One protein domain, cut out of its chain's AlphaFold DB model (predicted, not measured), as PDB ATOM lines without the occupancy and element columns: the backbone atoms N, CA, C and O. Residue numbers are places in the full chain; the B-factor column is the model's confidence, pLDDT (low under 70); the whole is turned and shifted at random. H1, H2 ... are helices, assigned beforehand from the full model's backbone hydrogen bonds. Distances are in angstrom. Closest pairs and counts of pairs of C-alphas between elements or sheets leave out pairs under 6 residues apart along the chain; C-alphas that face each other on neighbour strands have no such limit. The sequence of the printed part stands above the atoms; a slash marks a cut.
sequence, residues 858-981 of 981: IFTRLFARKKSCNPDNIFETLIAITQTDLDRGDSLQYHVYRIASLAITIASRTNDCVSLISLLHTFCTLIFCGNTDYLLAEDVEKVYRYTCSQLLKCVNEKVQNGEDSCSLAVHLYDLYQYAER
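Overview. This is residues 858 to 981 of the 981 residues of an uncharacterized protein of Anisakis simplex (UniProt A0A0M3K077). Three helices, the long H5 with H3 and H4, pack side by side as an up-and-down bundle, and a fourth helix, H6, packs along H4 on the side away from H3. Two short helices, H1 and H2, lie on loops beside the bundle, with H2 packed on H4, while residues 882 to 887 stick out near the first residue of H3. The printed part has 124 residues with six named helices in the order H1 H2 H3 H4 H5 H6 and no named strand, and its class is all helix. It is compact, with a radius of gyration of the C-alphas of 15.1 A, yet elongated, spanning 53 by 30 by 30 A.

Along the chain. H5, residues 937 to 960, is the longest helix, 34.9 A from C-alpha 937 at (18.364, -20.990, -40.979) to C-alpha 960 at (-6.343, -29.109, -17.745). H3, residues 891 to 909, measures 27.3 A, and H4, residues 913 to 928, measures 22.2 A. H6, residues 966 to 979, measures 20.3 A and ends at C-alpha 979, (18.290, -29.034, -26.689). H1, residues 858 to 862, begins at C-alpha 858, (1.959, -36.071, -43.024), and H2 is residues 874 to 877.

Arrangement. H4 is the hub, touching H2, H3, H5 and H6. H5 touches H4 at a shallow tilt of 27 degrees, opposite ways, and the closest C-alphas, of Cys 913 and Leu 951, are 6.1 A apart. H5 touches H3 at a shallow tilt of 9 degrees, the same way, with the C-alphas of Ser 908 and Gln 950 closest at 6.0 A. H3 touches H4 with residues 904 to 908 alone, at a shallow tilt of 31 degrees, opposite ways; the closest C-alphas, of Ala 907 and Ser 915, are 6.3 A apart. H3 and H4 form a helical hairpin, and so do H4 and H5. H6 touches H4 at a shallow tilt of 10 degrees, the same way, with the C-alphas of Cys 924 and Ala 979 closest at 6.5 A. H6 is apart from H3 and H5. H4 touches H2 with residues 918 to 922 alone, and the closest C-alphas, of Ile 874 and Thr 922, are 6.2 A apart. H1 is close to H3 but not clearly touching, with the C-alphas of Ile 858 and Ala 903 closest at 6.7 A. Every O i to N i+4 pair is within hydrogen-bond range in H1, H3, H4 and H5, and 8 of 10 in H6; H2 is too short for such a pair.

Size, cuts and confidence. The two C-alphas farthest apart, of Asp 885 and Gly 962, are 53.1 A apart. The printed part has no cut and ends at Arg 981, the chain's last residue. The links H1 to H2 and H2 to H3 are long, with 11 and 13 residues. The mean pLDDT of the printed part is 82.3, and it is under 70 at residues 865 to 872, 884 to 885, 887 to 890, 964 to 967 and 981.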
ATOM      1  N   ILE A 858       0.660 -36.659 -43.368       91.88
ATOM      2  CA  ILE A 858       1.959 -36.071 -43.024       91.88
ATOM      3  C   ILE A 858       2.805 -37.033 -42.183       91.88
ATOM      4  O   ILE A 858       3.855 -37.480 -42.638       91.88
ATOM      5  N   PHE A 859       2.381 -37.376 -40.969       89.81
ATOM      6  CA  PHE A 859       3.238 -38.068 -40.004       89.81
ATOM      7  C   PHE A 859       3.341 -39.579 -40.251       89.81
ATOM      8  O   PHE A 859       4.378 -40.174 -39.964       89.81
ATOM      9  N   THR A 860       2.310 -40.210 -40.825       87.81
ATOM     10  CA  THR A 860       2.302 -41.664 -41.083       87.81
ATOM     11  C   THR A 860       2.731 -42.031 -42.507       87.81
ATOM     12  O   THR A 860       3.349 -43.080 -42.688       87.81
ATOM     13  N   ARG A 861       2.439 -41.198 -43.521       89.75
ATOM     14  CA  ARG A 861       2.770 -41.480 -44.936       89.75
ATOM     15  C   ARG A 861       3.990 -40.705 -45.458       89.75
ATOM     16  O   ARG A 861       4.869 -41.333 -46.043       89.75
ATOM     17  N   LEU A 862       4.083 -39.387 -45.244       89.75
ATOM     18  CA  LEU A 862       5.214 -38.571 -45.730       89.75
ATOM     19  C   LEU A 862       6.472 -38.712 -44.848       89.75
ATOM     20  O   LEU A 862       7.542 -39.077 -45.338       89.75
ATOM     21  N   PHE A 863       6.346 -38.478 -43.541       88.25
ATOM     22  CA  PHE A 863       7.423 -38.596 -42.541       88.25
ATOM     23  C   PHE A 863       7.562 -40.018 -41.963       88.25
ATOM     24  O   PHE A 863       8.010 -40.213 -40.833       88.25
ATOM     25  N   ALA A 864       7.184 -41.035 -42.745       80.00
ATOM     26  CA  ALA A 864       7.211 -42.435 -42.337       80.00
ATOM     27  C   ALA A 864       8.634 -42.892 -41.947       80.00
ATOM     28  O   ALA A 864       9.486 -43.099 -42.818       80.00
ATOM     29  N   ARG A 865       8.888 -43.076 -40.641       66.12
ATOM     30  CA  ARG A 865      10.197 -43.483 -40.096       66.12
ATOM     31  C   ARG A 865      10.654 -44.826 -40.690       66.12
ATOM     32  O   ARG A 865      10.122 -45.887 -40.360       66.12
ATOM     33  N   LYS A 866      11.670 -44.790 -41.555       62.56
ATOM     34  CA  LYS A 866      12.332 -45.981 -42.123       62.56
ATOM     35  C   LYS A 866      13.421 -46.457 -41.159       62.56
ATOM     36  O   LYS A 866      14.102 -45.636 -40.558       62.56
ATOM     37  N   LYS A 867      13.674 -47.773 -41.089       54.75
ATOM     38  CA  LYS A 867      14.730 -48.387 -40.243       54.75
ATOM     39  C   LYS A 867      16.174 -47.925 -40.541       54.75
ATOM     40  O   LYS A 867      17.094 -48.392 -39.881       54.75
ATOM     41  N   SER A 868      16.377 -47.088 -41.556       47.97
ATOM     42  CA  SER A 868      17.677 -46.623 -42.049       47.97
ATOM     43  C   SER A 868      17.836 -45.096 -42.049       47.97
ATOM     44  O   SER A 868      18.830 -44.616 -42.581       47.97
ATOM     45  N   CYS A 869      16.848 -44.346 -41.554       52.81
ATOM     46  CA  CYS A 869      16.958 -42.897 -41.358       52.81
ATOM     47  C   CYS A 869      17.448 -42.605 -39.936       52.81
ATOM     48  O   CYS A 869      17.229 -43.413 -39.028       52.81
ATOM     49  N   ASN A 870      18.064 -41.443 -39.740       57.31
ATOM     50  CA  ASN A 870      18.358 -40.906 -38.420       57.31
ATOM     51  C   ASN A 870      17.043 -40.769 -37.615       57.31
ATOM     52  O   ASN A 870      16.085 -40.192 -38.138       57.31
ATOM     53  N   PRO A 871      16.946 -41.288 -36.372       59.88
ATOM     54  CA  PRO A 871      15.755 -41.096 -35.539       59.88
ATOM     55  C   PRO A 871      15.425 -39.619 -35.266       59.88
ATOM     56  O   PRO A 871      14.254 -39.316 -35.031       59.88
ATOM     57  N   ASP A 872      16.420 -38.730 -35.329       69.19
ATOM     58  CA  ASP A 872      16.286 -37.325 -34.938       69.19
ATOM     59  C   ASP A 872      15.762 -36.426 -36.079       69.19
ATOM     60  O   ASP A 872      15.050 -35.454 -35.824       69.19
ATOM     61  N   ASN A 873      16.068 -36.754 -37.344       83.88
ATOM     62  CA  ASN A 873      15.716 -35.947 -38.522       83.88
ATOM     63  C   ASN A 873      14.641 -36.622 -39.392       83.88
ATOM     64  O   ASN A 873      14.938 -37.425 -40.278       83.88
ATOM     65  N   ILE A 874      13.376 -36.235 -39.203       85.25
ATOM     66  CA  ILE A 874      12.254 -36.798 -39.968       85.25
ATOM     67  C   ILE A 874      12.226 -36.348 -41.438       85.25
ATOM     68  O   ILE A 874      11.519 -36.958 -42.238       85.25
ATOM     69  N   PHE A 875      12.978 -35.309 -41.824       88.69
ATOM     70  CA  PHE A 875      12.994 -34.813 -43.205       88.69
ATOM     71  C   PHE A 875      13.857 -35.664 -44.150       88.69
ATOM     72  O   PHE A 875      13.646 -35.600 -45.359       88.69
ATOM     73  N   GLU A 876      14.711 -36.559 -43.638       83.06
ATOM     74  CA  GLU A 876      15.425 -37.570 -44.446       83.06
ATOM     75  C   GLU A 876      14.488 -38.527 -45.210       83.06
ATOM     76  O   GLU A 876      14.914 -39.278 -46.093       83.06
ATOM     77  N   THR A 877      13.192 -38.551 -44.877       82.69
ATOM     78  CA  THR A 877      12.205 -39.332 -45.630       82.69
ATOM     79  C   THR A 877      11.842 -38.700 -46.974       82.69
ATOM     80  O   THR A 877      11.378 -39.436 -47.857       82.69
ATOM     81  N   LEU A 878      12.049 -37.384 -47.118       87.31
ATOM     82  CA  LEU A 878      11.716 -36.580 -48.290       87.31
ATOM     83  C   LEU A 878      12.687 -36.850 -49.442       87.31
ATOM     84  O   LEU A 878      13.880 -37.062 -49.247       87.31
ATOM     85  N   ILE A 879      12.166 -36.821 -50.666       84.56
ATOM     86  CA  ILE A 879      12.948 -37.044 -51.883       84.56
ATOM     87  C   ILE A 879      12.770 -35.822 -52.779       84.56
ATOM     88  O   ILE A 879      11.677 -35.563 -53.284       84.56
ATOM     89  N   ALA A 880      13.853 -35.060 -52.935       84.56
ATOM     90  CA  ALA A 880      13.914 -33.912 -53.828       84.56
ATOM     91  C   ALA A 880      13.755 -34.343 -55.295       84.56
ATOM     92  O   ALA A 880      14.181 -35.437 -55.675       84.56
ATOM     93  N   ILE A 881      13.177 -33.471 -56.120       84.00
ATOM     94  CA  ILE A 881      13.205 -33.635 -57.577       84.00
ATOM     95  C   ILE A 881      14.571 -33.162 -58.074       84.00
ATOM     96  O   ILE A 881      14.997 -32.060 -57.737       84.00
ATOM     97  N   THR A 882      15.270 -33.996 -58.844       80.31
ATOM     98  CA  THR A 882      16.639 -33.709 -59.311       80.31
ATOM     99  C   THR A 882      16.688 -32.965 -60.645       80.31
ATOM    100  O   THR A 882      17.723 -32.394 -60.980       80.31
ATOM    101  N   GLN A 883      15.595 -32.958 -61.415       76.31
ATOM    102  CA  GLN A 883      15.503 -32.191 -62.659       76.31
ATOM    103  C   GLN A 883      15.395 -30.691 -62.366       76.31
ATOM    104  O   GLN A 883      14.369 -30.205 -61.878       76.31
ATOM    105  N   THR A 884      16.441 -29.952 -62.728       68.69
ATOM    106  CA  THR A 884      16.541 -28.514 -62.467       68.69
ATOM    107  C   THR A 884      15.484 -27.694 -63.206       68.69
ATOM    108  O   THR A 884      15.107 -26.630 -62.737       68.69
ATOM    109  N   ASP A 885      14.920 -28.136 -64.325       65.69
ATOM    110  CA  ASP A 885      13.865 -27.359 -65.006       65.69
ATOM    111  C   ASP A 885      12.500 -27.425 -64.292       65.69
ATOM    112  O   ASP A 885      11.619 -26.583 -64.513       65.69
ATOM    113  N   LEU A 886      12.349 -28.376 -63.364       71.38
ATOM    114  CA  LEU A 886      11.164 -28.548 -62.526       71.38
ATOM    115  C   LEU A 886      11.313 -27.860 -61.158       71.38
ATOM    116  O   LEU A 886      10.416 -27.107 -60.769       71.38
ATOM    117  N   ASP A 887      12.439 -28.076 -60.466       67.81
ATOM    118  CA  ASP A 887      12.801 -27.454 -59.181       67.81
ATOM    119  C   ASP A 887      14.286 -27.038 -59.159       67.81
ATOM    120  O   ASP A 887      15.163 -27.836 -59.473       67.81
ATOM    121  N   ARG A 888      14.588 -25.806 -58.720       65.25
ATOM    122  CA  ARG A 888      15.968 -25.312 -58.499       65.25
ATOM    123  C   ARG A 888      16.137 -24.723 -57.105       65.25
ATOM    124  O   ARG A 888      15.198 -24.131 -56.573       65.25
ATOM    125  N   GLY A 889      17.361 -24.809 -56.582       64.69
ATOM    126  CA  GLY A 889      17.817 -24.066 -55.405       64.69
ATOM    127  C   GLY A 889      16.897 -24.212 -54.191       64.69
ATOM    128  O   GLY A 889      16.562 -25.322 -53.792       64.69
ATOM    129  N   ASP A 890      16.447 -23.077 -53.656       65.25
ATOM    130  CA  ASP A 890      15.627 -22.941 -52.444       65.25
ATOM    131  C   ASP A 890      14.207 -23.542 -52.540       65.25
ATOM    132  O   ASP A 890      13.418 -23.431 -51.600       65.25
ATOM    133  N   SER A 891      13.824 -24.138 -53.676       75.44
ATOM    134  CA  SER A 891      12.461 -24.638 -53.886       75.44
ATOM    135  C   SER A 891      12.088 -25.781 -52.932       75.44
ATOM    136  O   SER A 891      10.948 -25.822 -52.462       75.44
ATOM    137  N   LEU A 892      13.041 -26.658 -52.578       85.00
ATOM    138  CA  LEU A 892      12.819 -27.687 -51.557       85.00
ATOM    139  C   LEU A 892      12.555 -27.030 -50.199       85.00
ATOM    140  O   LEU A 892      11.498 -27.259 -49.618       85.00
ATOM    141  N   GLN A 893      13.452 -26.152 -49.746       86.56
ATOM    142  CA  GLN A 893      13.356 -25.441 -48.470       86.56
ATOM    143  C   GLN A 893      12.043 -24.651 -48.352       86.56
ATOM    144  O   GLN A 893      11.360 -24.716 -47.330       86.56
ATOM    145  N   TYR A 894      11.627 -23.968 -49.424       83.44
ATOM    146  CA  TYR A 894      10.348 -23.257 -49.491       83.44
ATOM    147  C   TYR A 894       9.136 -24.192 -49.316       83.44
ATOM    148  O   TYR A 894       8.180 -23.864 -48.603       83.44
ATOM    149  N   HIS A 895       9.153 -25.364 -49.957       87.19
ATOM    150  CA  HIS A 895       8.072 -26.341 -49.835       87.19
ATOM    151  C   HIS A 895       8.082 -27.068 -48.483       87.19
ATOM    152  O   HIS A 895       7.012 -27.266 -47.905       87.19
ATOM    153  N   VAL A 896       9.255 -27.404 -47.938       90.81
ATOM    154  CA  VAL A 896       9.402 -28.003 -46.601       90.81
ATOM    155  C   VAL A 896       8.949 -27.032 -45.515       90.81
ATOM    156  O   VAL A 896       8.227 -27.456 -44.619       90.81
ATOM    157  N   TYR A 897       9.238 -25.731 -45.629       89.19
ATOM    158  CA  TYR A 897       8.695 -24.713 -44.722       89.19
ATOM    159  C   TYR A 897       7.158 -24.723 -44.706       89.19
ATOM    160  O   TYR A 897       6.553 -24.804 -43.638       89.19
ATOM    161  N   ARG A 898       6.507 -24.749 -45.883       88.81
ATOM    162  CA  ARG A 898       5.037 -24.872 -45.972       88.81
ATOM    163  C   ARG A 898       4.514 -26.177 -45.360       88.81
ATOM    164  O   ARG A 898       3.483 -26.144 -44.686       88.81
ATOM    165  N   ILE A 899       5.198 -27.302 -45.585       93.00
ATOM    166  CA  ILE A 899       4.836 -28.607 -45.009       93.00
ATOM    167  C   ILE A 899       4.966 -28.570 -43.484       93.00
ATOM    168  O   ILE A 899       4.017 -28.940 -42.801       93.00
ATOM    169  N   ALA A 900       6.082 -28.072 -42.950       92.50
ATOM    170  CA  ALA A 900       6.330 -27.944 -41.518       92.50
ATOM    171  C   ALA A 900       5.275 -27.056 -40.839       92.50
ATOM    172  O   ALA A 900       4.661 -27.481 -39.864       92.50
ATOM    173  N   SER A 901       4.978 -25.870 -41.386       91.44
ATOM    174  CA  SER A 901       3.932 -24.985 -40.846       91.44
ATOM    175  C   SER A 901       2.552 -25.659 -40.789       91.44
ATOM    176  O   SER A 901       1.839 -25.534 -39.788       91.44
ATOM    177  N   LEU A 902       2.177 -26.412 -41.831       91.75
ATOM    178  CA  LEU A 902       0.921 -27.168 -41.854       91.75
ATOM    179  C   LEU A 902       0.951 -28.357 -40.878       91.75
ATOM    180  O   LEU A 902      -0.031 -28.581 -40.175       91.75
ATOM    181  N   ALA A 903       2.075 -29.068 -40.770       93.56
ATOM    182  CA  ALA A 903       2.274 -30.182 -39.843       93.56
ATOM    183  C   ALA A 903       2.115 -29.750 -38.375       93.56
ATOM    184  O   ALA A 903       1.396 -30.402 -37.620       93.56
ATOM    185  N   ILE A 904       2.705 -28.612 -37.992       93.44
ATOM    186  CA  ILE A 904       2.560 -28.008 -36.654       93.44
ATOM    187  C   ILE A 904       1.093 -27.640 -36.388       93.44
ATOM    188  O   ILE A 904       0.560 -27.915 -35.312       93.44
ATOM    189  N   THR A 905       0.418 -27.062 -37.388       91.62
ATOM    190  CA  THR A 905      -1.000 -26.683 -37.291       91.62
ATOM    191  C   THR A 905      -1.904 -27.910 -37.124       91.62
ATOM    192  O   THR A 905      -2.800 -27.897 -36.282       91.62
ATOM    193  N   ILE A 906      -1.658 -28.983 -37.883       92.38
ATOM    194  CA  ILE A 906      -2.384 -30.257 -37.781       92.38
ATOM    195  C   ILE A 906      -2.154 -30.898 -36.414       92.38
ATOM    196  O   ILE A 906      -3.127 -31.150 -35.711       92.38
ATOM    197  N   ALA A 907      -0.897 -31.095 -36.005       91.50
ATOM    198  CA  ALA A 907      -0.571 -31.744 -34.736       91.50
ATOM    199  C   ALA A 907      -1.129 -30.966 -33.530       91.50
ATOM    200  O   ALA A 907      -1.625 -31.571 -32.581       91.50
ATOM    201  N   SER A 908      -1.154 -29.627 -33.593       90.44
ATOM    202  CA  SER A 908      -1.835 -28.811 -32.581       90.44
ATOM    203  C   SER A 908      -3.357 -29.007 -32.584       90.44
ATOM    204  O   SER A 908      -3.961 -29.126 -31.521       90.44
ATOM    205  N   ARG A 909      -3.996 -29.094 -33.761       88.81
ATOM    206  CA  ARG A 909      -5.445 -29.348 -33.882       88.81
ATOM    207  C   ARG A 909      -5.854 -30.758 -33.451       88.81
ATOM    208  O   ARG A 909      -6.969 -30.916 -32.966       88.81
ATOM    209  N   THR A 910      -4.977 -31.753 -33.587       89.50
ATOM    210  CA  THR A 910      -5.199 -33.127 -33.099       89.50
ATOM    211  C   THR A 910      -4.699 -33.362 -31.670       89.50
ATOM    212  O   THR A 910      -4.809 -34.482 -31.180       89.50
ATOM    213  N   ASN A 911      -4.154 -32.338 -30.997       87.62
ATOM    214  CA  ASN A 911      -3.532 -32.437 -29.669       87.62
ATOM    215  C   ASN A 911      -2.443 -33.540 -29.584       87.62
ATOM    216  O   ASN A 911      -2.340 -34.279 -28.600       87.62
ATOM    217  N   ASP A 912      -1.645 -33.670 -30.649       89.06
ATOM    218  CA  ASP A 912      -0.554 -34.640 -30.776       89.06
ATOM    219  C   ASP A 912       0.791 -34.009 -30.386       89.06
ATOM    220  O   ASP A 912       1.559 -33.498 -31.208       89.06
ATOM    221  N   CYS A 913       1.089 -34.077 -29.090       88.06
ATOM    222  CA  CYS A 913       2.359 -33.611 -28.546       88.06
ATOM    223  C   CYS A 913       3.570 -34.435 -29.029       88.06
ATOM    224  O   CYS A 913       4.677 -33.905 -29.036       88.06
ATOM    225  N   VAL A 914       3.401 -35.697 -29.446       87.62
ATOM    226  CA  VAL A 914       4.521 -36.575 -29.849       87.62
ATOM    227  C   VAL A 914       5.029 -36.194 -31.241       87.62
ATOM    228  O   VAL A 914       6.242 -36.136 -31.472       87.62
ATOM    229  N   SER A 915       4.119 -35.846 -32.153       89.38
ATOM    230  CA  SER A 915       4.471 -35.280 -33.459       89.38
ATOM    231  C   SER A 915       5.091 -33.881 -33.338       89.38
ATOM    232  O   SER A 915       6.068 -33.590 -34.030       89.38
ATOM    233  N   LEU A 916       4.607 -33.037 -32.415       90.50
ATOM    234  CA  LEU A 916       5.220 -31.730 -32.124       90.50
ATOM    235  C   LEU A 916       6.637 -31.865 -31.532       90.50
ATOM    236  O   LEU A 916       7.543 -31.156 -31.966       90.50
ATOM    237  N   ILE A 917       6.862 -32.800 -30.603       88.94
ATOM    238  CA  ILE A 917       8.198 -33.102 -30.051       88.94
ATOM    239  C   ILE A 917       9.132 -33.660 -31.136       88.94
ATOM    240  O   ILE A 917      10.286 -33.243 -31.221       88.94
ATOM    241  N   SER A 918       8.637 -34.536 -32.019       88.38
ATOM    242  CA  SER A 918       9.424 -35.066 -33.145       88.38
ATOM    243  C   SER A 918       9.879 -33.965 -34.112       88.38
ATOM    244  O   SER A 918      11.020 -33.981 -34.565       88.38
ATOM    245  N   LEU A 919       9.012 -32.986 -34.396       90.69
ATOM    246  CA  LEU A 919       9.367 -31.805 -35.188       90.69
ATOM    247  C   LEU A 919      10.438 -30.952 -34.487       90.69
ATOM    248  O   LEU A 919      11.392 -30.532 -35.139       90.69
ATOM    249  N   LEU A 920      10.323 -30.738 -33.170       90.75
ATOM    250  CA  LEU A 920      11.320 -29.986 -32.398       90.75
ATOM    251  C   LEU A 920      12.697 -30.657 -32.396       90.75
ATOM    252  O   LEU A 920      13.672 -29.957 -32.649       90.75
ATOM    253  N   HIS A 921      12.783 -31.981 -32.210       88.56
ATOM    254  CA  HIS A 921      14.052 -32.709 -32.360       88.56
ATOM    255  C   HIS A 921      14.678 -32.446 -33.731       88.56
ATOM    256  O   HIS A 921      15.822 -32.009 -33.789       88.56
ATOM    257  N   THR A 922      13.916 -32.598 -34.819       89.69
ATOM    258  CA  THR A 922      14.419 -32.335 -36.177       89.69
ATOM    259  C   THR A 922      14.896 -30.891 -36.358       89.69
ATOM    260  O   THR A 922      15.954 -30.675 -36.945       89.69
ATOM    261  N   PHE A 923      14.187 -29.889 -35.827       91.06
ATOM    262  CA  PHE A 923      14.649 -28.496 -35.890       91.06
ATOM    263  C   PHE A 923      15.931 -28.266 -35.074       91.06
ATOM    264  O   PHE A 923      16.838 -27.597 -35.568       91.06
ATOM    265  N   CYS A 924      16.057 -28.865 -33.884       88.00
ATOM    266  CA  CYS A 924      17.300 -28.860 -33.111       88.00
ATOM    267  C   CYS A 924      18.451 -29.524 -33.886       88.00
ATOM    268  O   CYS A 924      19.528 -28.941 -33.964       88.00
ATOM    269  N   THR A 925      18.228 -30.679 -34.526       87.56
ATOM    270  CA  THR A 925      19.242 -31.366 -35.347       87.56
ATOM    271  C   THR A 925      19.715 -30.498 -36.513       87.56
ATOM    272  O   THR A 925      20.916 -30.406 -36.757       87.56
ATOM    273  N   LEU A 926      18.800 -29.824 -37.223       88.12
ATOM    274  CA  LEU A 926      19.160 -28.929 -38.331       88.12
ATOM    275  C   LEU A 926      20.003 -27.737 -37.854       88.12
ATOM    276  O   LEU A 926      20.996 -27.408 -38.504       88.12
ATOM    277  N   ILE A 927      19.656 -27.131 -36.710       85.50
ATOM    278  CA  ILE A 927      20.435 -26.042 -36.095       85.50
ATOM    279  C   ILE A 927      21.824 -26.546 -35.676       85.50
ATOM    280  O   ILE A 927      22.827 -25.965 -36.084       85.50
ATOM    281  N   PHE A 928      21.888 -27.642 -34.914       83.88
ATOM    282  CA  PHE A 928      23.129 -28.214 -34.380       83.88
ATOM    283  C   PHE A 928      24.106 -28.634 -35.490       83.88
ATOM    284  O   PHE A 928      25.299 -28.349 -35.419       83.88
ATOM    285  N   CYS A 929      23.606 -29.269 -36.553       83.50
ATOM    286  CA  CYS A 929      24.420 -29.668 -37.702       83.50
ATOM    287  C   CYS A 929      24.691 -28.530 -38.706       83.50
ATOM    288  O   CYS A 929      25.389 -28.766 -39.691       83.50
ATOM    289  N   GLY A 930      24.112 -27.336 -38.522       80.94
ATOM    290  CA  GLY A 930      24.170 -26.242 -39.500       80.94
ATOM    291  C   GLY A 930      23.552 -26.592 -40.864       80.94
ATOM    292  O   GLY A 930      23.926 -26.007 -41.882       80.94
ATOM    293  N   ASN A 931      22.646 -27.574 -40.914       83.00
ATOM    294  CA  ASN A 931      22.113 -28.111 -42.161       83.00
ATOM    295  C   ASN A 931      21.023 -27.193 -42.736       83.00
ATOM    296  O   ASN A 931      20.005 -26.949 -42.087       83.00
ATOM    297  N   THR A 932      21.218 -26.734 -43.975       81.75
ATOM    298  CA  THR A 932      20.266 -25.868 -44.692       81.75
ATOM    299  C   THR A 932      19.632 -26.521 -45.929       81.75
ATOM    300  O   THR A 932      18.948 -25.853 -46.709       81.75
ATOM    301  N   ASP A 933      19.786 -27.840 -46.094       83.00
ATOM    302  CA  ASP A 933      19.241 -28.599 -47.231       83.00
ATOM    303  C   ASP A 933      17.704 -28.630 -47.202       83.00
ATOM    304  O   ASP A 933      17.040 -28.551 -48.235       83.00
ATOM    305  N   TYR A 934      17.129 -28.724 -45.998       86.50
ATOM    306  CA  TYR A 934      15.687 -28.875 -45.791       86.50
ATOM    307  C   TYR A 934      14.977 -27.572 -45.419       86.50
ATOM    308  O   TYR A 934      13.797 -27.424 -45.715       86.50
ATOM    309  N   LEU A 935      15.662 -26.623 -44.779       86.69
ATOM    310  CA  LEU A 935      15.122 -25.327 -44.362       86.69
ATOM    311  C   LEU A 935      16.257 -24.298 -44.307       86.69
ATOM    312  O   LEU A 935      17.370 -24.622 -43.912       86.69
ATOM    313  N   LEU A 936      15.974 -23.039 -44.644       82.56
ATOM    314  CA  LEU A 936      16.929 -21.944 -44.440       82.56
ATOM    315  C   LEU A 936      16.982 -21.579 -42.947       82.56
ATOM    316  O   LEU A 936      15.954 -21.644 -42.277       82.56
ATOM    317  N   ALA A 937      18.140 -21.162 -42.425       79.88
ATOM    318  CA  ALA A 937      18.364 -20.990 -40.979       79.88
ATOM    319  C   ALA A 937      17.307 -20.108 -40.272       79.88
ATOM    320  O   ALA A 937      16.738 -20.513 -39.258       79.88
ATOM    321  N   GLU A 938      16.963 -18.954 -40.855       79.50
ATOM    322  CA  GLU A 938      15.876 -18.082 -40.371       79.50
ATOM    323  C   GLU A 938      14.519 -18.799 -40.279       79.50
ATOM    324  O   GLU A 938      13.693 -18.509 -39.416       79.50
ATOM    325  N   ASP A 939      14.243 -19.680 -41.240       85.38
ATOM    326  CA  ASP A 939      12.956 -20.344 -41.389       85.38
ATOM    327  C   ASP A 939      12.855 -21.543 -40.438       85.38
ATOM    328  O   ASP A 939      11.761 -21.798 -39.933       85.38
ATOM    329  N   VAL A 940      13.986 -22.188 -40.097       88.50
ATOM    330  CA  VAL A 940      14.084 -23.132 -38.964       88.50
ATOM    331  C   VAL A 940      13.723 -22.428 -37.657       88.50
ATOM    332  O   VAL A 940      12.889 -22.931 -36.908       88.50
ATOM    333  N   GLU A 941      14.284 -21.245 -37.391       85.38
ATOM    334  CA  GLU A 941      13.994 -20.513 -36.153       85.38
ATOM    335  C   GLU A 941      12.503 -20.142 -36.039       85.38
ATOM    336  O   GLU A 941      11.891 -20.325 -34.981       85.38
ATOM    337  N   LYS A 942      11.892 -19.676 -37.139       87.12
ATOM    338  CA  LYS A 942      10.457 -19.347 -37.202       87.12
ATOM    339  C   LYS A 942       9.587 -20.565 -36.865       87.12
ATOM    340  O   LYS A 942       8.707 -20.457 -36.006       87.12
ATOM    341  N   VAL A 943       9.834 -21.726 -37.487       90.88
ATOM    342  CA  VAL A 943       9.042 -22.939 -37.202       90.88
ATOM    343  C   VAL A 943       9.340 -23.524 -35.821       90.88
ATOM    344  O   VAL A 943       8.404 -23.962 -35.158       90.88
ATOM    345  N   TYR A 944      10.580 -23.458 -35.331       90.56
ATOM    346  CA  TYR A 944      10.950 -23.886 -33.979       90.56
ATOM    347  C   TYR A 944      10.184 -23.089 -32.912       90.56
ATOM    348  O   TYR A 944       9.430 -23.668 -32.125       90.56
ATOM    349  N   ARG A 945      10.271 -21.749 -32.951       88.56
ATOM    350  CA  ARG A 945       9.546 -20.848 -32.034       88.56
ATOM    351  C   ARG A 945       8.029 -21.093 -32.075       88.56
ATOM    352  O   ARG A 945       7.387 -21.154 -31.025       88.56
ATOM    353  N   TYR A 946       7.457 -21.277 -33.269       91.00
ATOM    354  CA  TYR A 946       6.029 -21.569 -33.435       91.00
ATOM    355  C   TYR A 946       5.634 -22.944 -32.862       91.00
ATOM    356  O   TYR A 946       4.617 -23.051 -32.171       91.00
ATOM    357  N   THR A 947       6.459 -23.974 -33.069       93.06
ATOM    358  CA  THR A 947       6.217 -25.336 -32.560       93.06
ATOM    359  C   THR A 947       6.282 -25.384 -31.038       93.06
ATOM    360  O   THR A 947       5.379 -25.944 -30.424       93.06
ATOM    361  N   CYS A 948       7.264 -24.725 -30.410       90.12
ATOM    362  CA  CYS A 948       7.330 -24.583 -28.951       90.12
ATOM    363  C   CYS A 948       6.060 -23.930 -28.381       90.12
ATOM    364  O   CYS A 948       5.513 -24.396 -27.381       90.12
ATOM    365  N   SER A 949       5.548 -22.885 -29.043       91.69
ATOM    366  CA  SER A 949       4.301 -22.219 -28.650       91.69
ATOM    367  C   SER A 949       3.079 -23.143 -28.755       91.69
ATOM    368  O   SER A 949       2.266 -23.175 -27.828       91.69
ATOM    369  N   GLN A 950       2.955 -23.928 -29.834       92.38
ATOM    370  CA  GLN A 950       1.838 -24.871 -29.975       92.38
ATOM    371  C   GLN A 950       1.961 -26.073 -29.027       92.38
ATOM    372  O   GLN A 950       0.956 -26.489 -28.459       92.38
ATOM    373  N   LEU A 951       3.170 -26.592 -28.786       90.81
ATOM    374  CA  LEU A 951       3.402 -27.684 -27.838       90.81
ATOM    375  C   LEU A 951       3.038 -27.268 -26.409       90.81
ATOM    376  O   LEU A 951       2.301 -27.992 -25.745       90.81
ATOM    377  N   LEU A 952       3.475 -26.088 -25.954       89.44
ATOM    378  CA  LEU A 952       3.109 -25.561 -24.635       89.44
ATOM    379  C   LEU A 952       1.585 -25.438 -24.477       89.44
ATOM    380  O   LEU A 952       1.039 -25.787 -23.430       89.44
ATOM    381  N   LYS A 953       0.888 -24.985 -25.524       89.25
ATOM    382  CA  LYS A 953      -0.577 -24.925 -25.547       89.25
ATOM    383  C   LYS A 953      -1.202 -26.323 -25.405       89.25
ATOM    384  O   LYS A 953      -2.026 -26.514 -24.516       89.25
ATOM    385  N   CYS A 954      -0.790 -27.291 -26.222       88.88
ATOM    386  CA  CYS A 954      -1.323 -28.659 -26.190       88.88
ATOM    387  C   CYS A 954      -1.043 -29.370 -24.853       88.88
ATOM    388  O   CYS A 954      -1.932 -30.002 -24.290       88.88
ATOM    389  N   VAL A 955       0.156 -29.199 -24.280       87.12
ATOM    390  CA  VAL A 955       0.496 -29.694 -22.933       87.12
ATOM    391  C   VAL A 955      -0.437 -29.096 -21.876       87.12
ATOM    392  O   VAL A 955      -0.988 -29.839 -21.065       87.12
ATOM    393  N   ASN A 956      -0.675 -27.779 -21.906       86.31
ATOM    394  CA  ASN A 956      -1.603 -27.126 -20.979       86.31
ATOM    395  C   ASN A 956      -3.043 -27.644 -21.134       86.31
ATOM    396  O   ASN A 956      -3.700 -27.898 -20.127       86.31
ATOM    397  N   GLU A 957      -3.523 -27.847 -22.364       86.12
ATOM    398  CA  GLU A 957      -4.856 -28.412 -22.634       86.12
ATOM    399  C   GLU A 957      -4.979 -29.854 -22.099       86.12
ATOM    400  O   GLU A 957      -5.963 -30.177 -21.435       86.12
ATOM    401  N   LYS A 958      -3.958 -30.707 -22.280       85.00
ATOM    402  CA  LYS A 958      -3.927 -32.070 -21.706       85.00
ATOM    403  C   LYS A 958      -3.940 -32.081 -20.178       85.00
ATOM    404  O   LYS A 958      -4.701 -32.839 -19.578       85.00
ATOM    405  N   VAL A 959      -3.131 -31.225 -19.550       82.19
ATOM    406  CA  VAL A 959      -3.055 -31.105 -18.085       82.19
ATOM    407  C   VAL A 959      -4.370 -30.575 -17.502       82.19
ATOM    408  O   VAL A 959      -4.828 -31.087 -16.483       82.19
ATOM    409  N   GLN A 960      -5.024 -29.611 -18.159       82.94
ATOM    410  CA  GLN A 960      -6.343 -29.109 -17.745       82.94
ATOM    411  C   GLN A 960      -7.453 -30.163 -17.883       82.94
ATOM    412  O   GLN A 960      -8.356 -30.204 -17.050       82.94
ATOM    413  N   ASN A 961      -7.362 -31.041 -18.886       82.88
ATOM    414  CA  ASN A 961      -8.298 -32.150 -19.089       82.88
ATOM    415  C   ASN A 961      -8.036 -33.365 -18.175       82.88
ATOM    416  O   ASN A 961      -8.827 -34.307 -18.183       82.88
ATOM    417  N   GLY A 962      -6.953 -33.363 -17.387       72.19
ATOM    418  CA  GLY A 962      -6.610 -34.460 -16.478       72.19
ATOM    419  C   GLY A 962      -6.067 -35.718 -17.167       72.19
ATOM    420  O   GLY A 962      -6.175 -36.805 -16.601       72.19
ATOM    421  N   GLU A 963      -5.497 -35.599 -18.371       75.31
ATOM    422  CA  GLU A 963      -4.799 -36.717 -19.020       75.31
ATOM    423  C   GLU A 963      -3.522 -37.091 -18.237       75.31
ATOM    424  O   GLU A 963      -2.738 -36.215 -17.859       75.31
ATOM    425  N   ASP A 964      -3.286 -38.391 -18.015       60.12
ATOM    426  CA  ASP A 964      -2.078 -38.873 -17.330       60.12
ATOM    427  C   ASP A 964      -0.831 -38.593 -18.184       60.12
ATOM    428  O   ASP A 964      -0.623 -39.167 -19.257       60.12
ATOM    429  N   SER A 965      -0.007 -37.665 -17.703       62.25
ATOM    430  CA  SER A 965       1.105 -37.079 -18.446       62.25
ATOM    431  C   SER A 965       2.449 -37.776 -18.215       62.25
ATOM    432  O   SER A 965       3.451 -37.346 -18.790       62.25
ATOM    433  N   CYS A 966       2.500 -38.877 -17.449       67.50
ATOM    434  CA  CYS A 966       3.752 -39.579 -17.132       67.50
ATOM    435  C   CYS A 966       4.548 -40.015 -18.378       67.50
ATOM    436  O   CYS A 966       5.774 -39.930 -18.389       67.50
ATOM    437  N   SER A 967       3.871 -40.442 -19.450       69.00
ATOM    438  CA  SER A 967       4.517 -40.821 -20.718       69.00
ATOM    439  C   SER A 967       5.038 -39.615 -21.510       69.00
ATOM    440  O   SER A 967       6.078 -39.701 -22.163       69.00
ATOM    441  N   LEU A 968       4.346 -38.476 -21.435       77.94
ATOM    442  CA  LEU A 968       4.723 -37.235 -22.112       77.94
ATOM    443  C   LEU A 968       5.886 -36.529 -21.401       77.94
ATOM    444  O   LEU A 968       6.744 -35.952 -22.063       77.94
ATOM    445  N   ALA A 969       5.961 -36.633 -20.071       78.25
ATOM    446  CA  ALA A 969       7.053 -36.088 -19.268       78.25
ATOM    447  C   ALA A 969       8.427 -36.655 -19.671       78.25
ATOM    448  O   ALA A 969       9.394 -35.899 -19.723       78.25
ATOM    449  N   VAL A 970       8.506 -37.947 -20.025       80.19
ATOM    450  CA  VAL A 970       9.741 -38.574 -20.536       80.19
ATOM    451  C   VAL A 970      10.172 -37.923 -21.854       80.19
ATOM    452  O   VAL A 970      11.269 -37.388 -21.934       80.19
ATOM    453  N   HIS A 971       9.278 -37.852 -22.843       80.56
ATOM    454  CA  HIS A 971       9.577 -37.257 -24.152       80.56
ATOM    455  C   HIS A 971       9.952 -35.764 -24.067       80.56
ATOM    456  O   HIS A 971      10.780 -35.287 -24.838       80.56
ATOM    457  N   LEU A 972       9.361 -35.013 -23.129       82.38
ATOM    458  CA  LEU A 972       9.726 -33.616 -22.869       82.38
ATOM    459  C   LEU A 972      11.098 -33.485 -22.187       82.38
ATOM    460  O   LEU A 972      11.827 -32.535 -22.467       82.38
ATOM    461  N   TYR A 973      11.460 -34.428 -21.315       82.50
ATOM    462  CA  TYR A 973      12.770 -34.471 -20.663       82.50
ATOM    463  C   TYR A 973      13.885 -34.890 -21.634       82.50
ATOM    464  O   TYR A 973      14.951 -34.276 -21.636       82.50
ATOM    465  N   ASP A 974      13.618 -35.859 -22.512       81.50
ATOM    466  CA  ASP A 974      14.532 -36.267 -23.584       81.50
ATOM    467  C   ASP A 974      14.774 -35.113 -24.574       81.50
ATOM    468  O   ASP A 974      15.919 -34.838 -24.937       81.50
ATOM    469  N   LEU A 975      13.721 -34.371 -24.951       81.94
ATOM    470  CA  LEU A 975      13.843 -33.164 -25.775       81.94
ATOM    471  C   LEU A 975      14.640 -32.055 -25.069       81.94
ATOM    472  O   LEU A 975      15.466 -31.408 -25.709       81.94
ATOM    473  N   TYR A 976      14.446 -31.852 -23.759       81.75
ATOM    474  CA  TYR A 976      15.258 -30.912 -22.975       81.75
ATOM    475  C   TYR A 976      16.739 -31.317 -22.978       81.75
ATOM    476  O   TYR A 976      17.589 -30.504 -23.333       81.75
ATOM    477  N   GLN A 977      17.054 -32.585 -22.682       79.88
ATOM    478  CA  GLN A 977      18.429 -33.094 -22.735       79.88
ATOM    479  C   GLN A 977      19.054 -33.035 -24.136       79.88
ATOM    480  O   GLN A 977      20.280 -33.061 -24.244       79.88
ATOM    481  N   TYR A 978      18.243 -33.024 -25.196       79.12
ATOM    482  CA  TYR A 978      18.703 -32.871 -26.575       79.12
ATOM    483  C   TYR A 978      18.989 -31.404 -26.920       79.12
ATOM    484  O   TYR A 978      19.980 -31.122 -27.579       79.12
ATOM    485  N   ALA A 979      18.151 -30.474 -26.452       73.44
ATOM    486  CA  ALA A 979      18.290 -29.034 -26.689       73.44
ATOM    487  C   ALA A 979      19.297 -28.328 -25.751       73.44
ATOM    488  O   ALA A 979      19.605 -27.157 -25.955       73.44
ATOM    489  N   GLU A 980      19.798 -29.024 -24.725       72.81
ATOM    490  CA  GLU A 980      20.893 -28.583 -23.841       72.81
ATOM    491  C   GLU A 980      22.299 -28.902 -24.412       72.81
ATOM    492  O   GLU A 980      23.305 -28.521 -23.812       72.81
ATOM    493  N   ARG A 981      22.380 -29.602 -25.557       61.66
ATOM    494  CA  ARG A 981      23.623 -30.055 -26.217       61.66
ATOM    495  C   ARG A 981      23.967 -29.252 -27.471       61.66
ATOM    496  O   ARG A 981      25.186 -29.142 -27.723       61.66
TER     497      ARG A 981